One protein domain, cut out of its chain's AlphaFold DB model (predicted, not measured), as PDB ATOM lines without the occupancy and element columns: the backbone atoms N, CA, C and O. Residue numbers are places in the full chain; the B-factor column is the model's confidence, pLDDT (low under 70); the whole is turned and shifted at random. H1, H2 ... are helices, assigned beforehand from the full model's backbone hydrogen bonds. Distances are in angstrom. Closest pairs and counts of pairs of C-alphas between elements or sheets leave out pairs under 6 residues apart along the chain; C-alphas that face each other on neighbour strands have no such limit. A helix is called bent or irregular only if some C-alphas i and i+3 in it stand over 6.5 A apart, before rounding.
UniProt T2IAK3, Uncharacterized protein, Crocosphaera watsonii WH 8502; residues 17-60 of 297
ATOM      1  N   ASN A  17     -25.866 -42.973  21.250       58.00
ATOM      2  CA  ASN A  17     -25.831 -42.678  22.686       58.00
ATOM      3  C   ASN A  17     -24.801 -43.510  23.466       58.00
ATOM      4  O   ASN A  17     -24.317 -43.070  24.509       58.00
ATOM      5  N   ILE A  18     -24.471 -44.718  23.001       57.34
ATOM      6  CA  ILE A  18     -23.446 -45.559  23.635       57.34
ATOM      7  C   ILE A  18     -22.053 -45.030  23.294       57.34
ATOM      8  O   ILE A  18     -21.230 -44.904  24.197       57.34
ATOM      9  N   PHE A  19     -21.806 -44.670  22.031       57.94
ATOM     10  CA  PHE A  19     -20.534 -44.084  21.608       57.94
ATOM     11  C   PHE A  19     -20.283 -42.714  22.240       57.94
ATOM     12  O   PHE A  19     -19.172 -42.475  22.707       57.94
ATOM     13  N   ASP A  20     -21.305 -41.863  22.346       65.75
ATOM     14  CA  ASP A  20     -21.168 -40.558  23.000       65.75
ATOM     15  C   ASP A  20     -20.896 -40.701  24.504       65.75
ATOM     16  O   ASP A  20     -19.998 -40.045  25.026       65.75
ATOM     17  N   ARG A  21     -21.550 -41.647  25.197       64.38
ATOM     18  CA  ARG A  21     -21.232 -41.955  26.606       64.38
ATOM     19  C   ARG A  21     -19.849 -42.577  26.785       64.38
ATOM     20  O   ARG A  21     -19.212 -42.356  27.815       64.38
ATOM     21  N   PHE A  22     -19.385 -43.378  25.825       64.94
ATOM     22  CA  PHE A  22     -18.038 -43.949  25.864       64.94
ATOM     23  C   PHE A  22     -16.984 -42.867  25.661       64.94
ATOM     24  O   PHE A  22     -16.005 -42.826  26.400       64.94
ATOM     25  N   LYS A  23     -17.220 -41.964  24.707       67.12
ATOM     26  CA  LYS A  23     -16.358 -40.822  24.427       67.12
ATOM     27  C   LYS A  23     -16.313 -39.855  25.605       67.12
ATOM     28  O   LYS A  23     -15.228 -39.503  26.035       67.12
ATOM     29  N   GLU A  24     -17.451 -39.532  26.214       68.62
ATOM     30  CA  GLU A  24     -17.513 -38.687  27.413       68.62
ATOM     31  C   GLU A  24     -16.771 -39.315  28.607       68.62
ATOM     32  O   GLU A  24     -16.038 -38.633  29.323       68.62
ATOM     33  N   LYS A  25     -16.894 -40.635  28.814       65.94
ATOM     34  CA  LYS A  25     -16.113 -41.340  29.845       65.94
ATOM     35  C   LYS A  25     -14.621 -41.385  29.522       65.94
ATOM     36  O   LYS A  25     -13.812 -41.261  30.439       65.94
ATOM     37  N   PHE A  26     -14.259 -41.558  28.254       63.97
ATOM     38  CA  PHE A  26     -12.870 -41.593  27.811       63.97
ATOM     39  C   PHE A  26     -12.216 -40.212  27.913       63.97
ATOM     40  O   PHE A  26     -11.123 -40.110  28.452       63.97
ATOM     41  N   ASP A  27     -12.908 -39.150  27.504       64.12
ATOM     42  CA  ASP A  27     -12.440 -37.765  27.588       64.12
ATOM     43  C   ASP A  27     -12.338 -37.298  29.048       64.12
ATOM     44  O   ASP A  27     -11.369 -36.633  29.409       64.12
ATOM     45  N   ASN A  28     -13.252 -37.722  29.931       61.38
ATOM     46  CA  ASN A  28     -13.127 -37.484  31.376       61.38
ATOM     47  C   ASN A  28     -11.964 -38.272  32.004       61.38
ATOM     48  O   ASN A  28     -11.267 -37.756  32.882       61.38
ATOM     49  N   TRP A  29     -11.703 -39.496  31.542       59.69
ATOM     50  CA  TRP A  29     -10.543 -40.287  31.963       59.69
ATOM     51  C   TRP A  29      -9.219 -39.678  31.461       59.69
ATOM     52  O   TRP A  29      -8.262 -39.556  32.224       59.69
ATOM     53  N   TYR A  30      -9.182 -39.190  30.218       56.53
ATOM     54  CA  TYR A  30      -8.027 -38.513  29.618       56.53
ATOM     55  C   TYR A  30      -7.783 -37.119  30.218       56.53
ATOM     56  O   TYR A  30      -6.643 -36.732  30.468       56.53
ATOM     57  N   GLY A  31      -8.850 -36.377  30.527       57.44
ATOM     58  CA  GLY A  31      -8.799 -35.108  31.252       57.44
ATOM     59  C   GLY A  31      -8.293 -35.290  32.682       57.44
ATOM     60  O   GLY A  31      -7.414 -34.551  33.121       57.44
ATOM     61  N   SER A  32      -8.735 -36.348  33.372       54.75
ATOM     62  CA  SER A  32      -8.193 -36.754  34.675       54.75
ATOM     63  C   SER A  32      -6.710 -37.127  34.610       54.75
ATOM     64  O   SER A  32      -6.012 -36.939  35.600       54.75
ATOM     65  N   LEU A  33      -6.194 -37.607  33.475       51.53
ATOM     66  CA  LEU A  33      -4.764 -37.874  33.288       51.53
ATOM     67  C   LEU A  33      -3.917 -36.591  33.184       51.53
ATOM     68  O   LEU A  33      -2.693 -36.660  33.314       51.53
ATOM     69  N   THR A  34      -4.513 -35.410  32.986       55.41
ATOM     70  CA  THR A  34      -3.775 -34.129  32.945       55.41
ATOM     71  C   THR A  34      -3.549 -33.501  34.324       55.41
ATOM     72  O   THR A  34      -2.602 -32.737  34.490       55.41
ATOM     73  N   THR A  35      -4.337 -33.892  35.331       55.06
ATOM     74  CA  THR A  35      -4.241 -33.458  36.742       55.06
ATOM     75  C   THR A  35      -3.442 -34.409  37.634       55.06
ATOM     76  O   THR A  35      -3.286 -34.167  38.830       55.06
ATOM     77  N   ILE A  36      -2.908 -35.484  37.062       56.75
ATOM     78  CA  ILE A  36      -2.057 -36.449  37.756       56.75
ATOM     79  C   ILE A  36      -0.624 -35.908  37.790       56.75
ATOM     80  O   ILE A  36      -0.074 -35.537  36.745       56.75
ATOM     81  N   ARG A  37      -0.005 -35.853  38.983       65.12
ATOM     82  CA  ARG A  37       1.384 -35.386  39.131       65.12
ATOM     83  C   ARG A  37       2.272 -36.260  38.250       65.12
ATOM     84  O   ARG A  37       2.091 -37.469  38.180       65.12
ATOM     85  N   THR A  38       3.270 -35.667  37.601       68.56
ATOM     86  CA  THR A  38       4.204 -36.380  36.710       68.56
ATOM     87  C   THR A  38       4.791 -37.641  37.362       68.56
ATOM     88  O   THR A  38       4.996 -38.647  36.691       68.56
ATOM     89  N   ILE A  39       4.978 -37.610  38.686       70.94
ATOM     90  CA  ILE A  39       5.443 -38.727  39.520       70.94
ATOM     91  C   ILE A  39       4.512 -39.944  39.433       70.94
ATOM     92  O   ILE A  39       4.991 -41.059  39.265       70.94
ATOM     93  N   ASP A  40       3.197 -39.746  39.477       76.62
ATOM     94  CA  ASP A  40       2.228 -40.843  39.450       76.62
ATOM     95  C   ASP A  40       2.162 -41.486  38.053       76.62
ATOM     96  O   ASP A  40       1.953 -42.690  37.931       76.62
ATOM     97  N   LYS A  41       2.413 -40.711  36.983       79.19
ATOM     98  CA  LYS A  41       2.552 -41.245  35.614       79.19
ATOM     99  C   LYS A  41       3.793 -42.122  35.481       79.19
ATOM    100  O   LYS A  41       3.710 -43.213  34.924       79.19
ATOM    101  N   PHE A  42       4.926 -41.666  36.019       80.56
ATOM    102  CA  PHE A  42       6.143 -42.477  36.079       80.56
ATOM    103  C   PHE A  42       5.926 -43.745  36.907       80.56
ATOM    104  O   PHE A  42       6.330 -44.823  36.478       80.56
ATOM    105  N   PHE A  43       5.235 -43.635  38.044       85.44
ATOM    106  CA  PHE A  43       4.912 -44.778  38.892       85.44
ATOM    107  C   PHE A  43       3.998 -45.783  38.179       85.44
ATOM    108  O   PHE A  43       4.263 -46.981  38.217       85.44
ATOM    109  N   ALA A  44       2.975 -45.313  37.462       87.19
ATOM    110  CA  ALA A  44       2.085 -46.169  36.681       87.19
ATOM    111  C   ALA A  44       2.822 -46.901  35.547       87.19
ATOM    112  O   ALA A  44       2.633 -48.103  35.376       87.19
ATOM    113  N   ILE A  45       3.696 -46.209  34.806       89.81
ATOM    114  CA  ILE A  45       4.515 -46.818  33.742       89.81
ATOM    115  C   ILE A  45       5.488 -47.845  34.326       89.81
ATOM    116  O   ILE A  45       5.637 -48.937  33.777       89.81
ATOM    117  N   PHE A  46       6.127 -47.525  35.451       90.88
ATOM    118  CA  PHE A  46       7.019 -48.442  36.156       90.88
ATOM    119  C   PHE A  46       6.284 -49.713  36.594       90.88
ATOM    120  O   PHE A  46       6.740 -50.820  36.305       90.88
ATOM    121  N   LEU A  47       5.105 -49.564  37.206       93.69
ATOM    122  CA  LEU A  47       4.284 -50.691  37.636       93.69
ATOM    123  C   LEU A  47       3.848 -51.549  36.439       93.69
ATOM    124  O   LEU A  47       3.962 -52.769  36.481       93.69
ATOM    125  N   LEU A  48       3.408 -50.916  35.350       94.62
ATOM    126  CA  LEU A  48       3.003 -51.597  34.119       94.62
ATOM    127  C   LEU A  48       4.173 -52.368  33.491       94.62
ATOM    128  O   LEU A  48       3.995 -53.497  33.042       94.62
ATOM    129  N   THR A  49       5.381 -51.804  33.532       94.19
ATOM    130  CA  THR A  49       6.600 -52.476  33.063       94.19
ATOM    131  C   THR A  49       6.909 -53.714  33.905       94.19
ATOM    132  O   THR A  49       7.194 -54.769  33.343       94.19
ATOM    133  N   ILE A  50       6.785 -53.633  35.237       93.88
ATOM    134  CA  ILE A  50       6.942 -54.794  36.130       93.88
ATOM    135  C   ILE A  50       5.924 -55.885  35.786       93.88
ATOM    136  O   ILE A  50       6.300 -57.048  35.659       93.88
ATOM    137  N   TRP A  51       4.653 -55.527  35.585       93.06
ATOM    138  CA  TRP A  51       3.616 -56.494  35.213       93.06
ATOM    139  C   TRP A  51       3.900 -57.175  33.872       93.06
ATOM    140  O   TRP A  51       3.729 -58.387  33.766       93.06
ATOM    141  N   ILE A  52       4.382 -56.431  32.872       93.56
ATOM    142  CA  ILE A  52       4.802 -57.011  31.589       93.56
ATOM    143  C   ILE A  52       5.972 -57.975  31.792       93.56
ATOM    144  O   ILE A  52       5.936 -59.076  31.253       93.56
ATOM    145  N   ILE A  53       6.985 -57.605  32.581       92.19
ATOM    146  CA  ILE A  53       8.137 -58.480  32.855       92.19
ATOM    147  C   ILE A  53       7.678 -59.779  33.529       92.19
ATOM    148  O   ILE A  53       8.091 -60.855  33.105       92.19
ATOM    149  N   ILE A  54       6.783 -59.697  34.520       87.81
ATOM    150  CA  ILE A  54       6.219 -60.875  35.194       87.81
ATOM    151  C   ILE A  54       5.453 -61.751  34.192       87.81
ATOM    152  O   ILE A  54       5.687 -62.956  34.130       87.81
ATOM    153  N   LEU A  55       4.587 -61.162  33.363       88.00
ATOM    154  CA  LEU A  55       3.813 -61.910  32.367       88.00
ATOM    155  C   LEU A  55       4.700 -62.584  31.317       88.00
ATOM    156  O   LEU A  55       4.466 -63.738  30.975       88.00
ATOM    157  N   VAL A  56       5.732 -61.895  30.823       87.31
ATOM    158  CA  VAL A  56       6.674 -62.460  29.844       87.31
ATOM    159  C   VAL A  56       7.540 -63.546  30.481       87.31
ATOM    160  O   VAL A  56       7.816 -64.549  29.829       87.31
ATOM    161  N   SER A  57       7.917 -63.406  31.757       79.81
ATOM    162  CA  SER A  57       8.720 -64.418  32.458       79.81
ATOM    163  C   SER A  57       8.025 -65.779  32.568       79.81
ATOM    164  O   SER A  57       8.704 -66.799  32.544       79.81
ATOM    165  N   TYR A  58       6.687 -65.814  32.589       75.19
ATOM    166  CA  TYR A  58       5.913 -67.060  32.590       75.19
ATOM    167  C   TYR A  58       6.094 -67.889  31.306       75.19
ATOM    168  O   TYR A  58       5.980 -69.111  31.336       75.19
ATOM    169  N   PHE A  59       6.407 -67.246  30.177       75.56
ATOM    170  CA  PHE A  59       6.643 -67.923  28.898       75.56
ATOM    171  C   PHE A  59       8.101 -68.360  28.698       75.56
ATOM    172  O   PHE A  59       8.419 -68.952  27.667       75.56
ATOM    173  N   ILE A  60       8.996 -68.075  29.652       73.12
ATOM    174  CA  ILE A  60      10.386 -68.527  29.597       73.12
ATOM    175  C   ILE A  60      10.461 -69.912  30.257       73.12
ATOM    176  O   ILE A  60      10.215 -70.017  31.460       73.12
TER     177      ILE A  60
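Overview. This is residues 17 to 60 of the 297 residues of an uncharacterized protein of Crocosphaera watsonii WH 8502 (UniProt T2IAK3). What shape do these atoms make? They make a wide, open V: two straight helices, H1 and H2, are the arms, and residues 33 to 37 join them at its corner. The arms do not pack on each other, and the V is nearly flat, spanning 45 by 27 by 5 A. What is it made of? The printed part has 44 residues with two named helices, H1 then H2, and no named strand, and its class is all helix. Is it compact? It is extended, with a radius of gyration of the C-alphas of 15.3 A.

Along the chain. Where is the first arm? H1 is residues 17 to 32, from C-alpha 17 at (-25.831, -42.678, 22.686) to C-alpha 32 at (-8.193, -36.754, 34.675), 22.1 A. Where is the second? H2, the longest helix, is residues 38 to 57, from C-alpha 38 at (4.204, -36.380, 36.710) to C-alpha 57 at (8.720, -64.418, 32.458), 28.7 A. Is either helix bent? Neither H1 nor H2 is bent.

Arrangement. Do the helices touch? H1 and H2 are apart, with no C-alpha of the one within 8 A of the other. What joins them? Residues 33 to 37 make a tight link. What do the backbones show? In H1 and H2 every O i to N i+4 pair is within hydrogen-bond range.

Size, cuts and confidence. How far does it reach? The C-alphas of Asn 17 and Ile 60, the two farthest apart, are 45.0 A apart. Which residues stand free? Residues 17 to 32, 34 to 40 and 42 to 60 stand free, with no C-alpha 8 or more residues away along the chain within 10 A. Is there a cut or low confidence? The printed part has no cut. The mean pLDDT of the printed part is 73.2, and residues 17 to 38 are under 70.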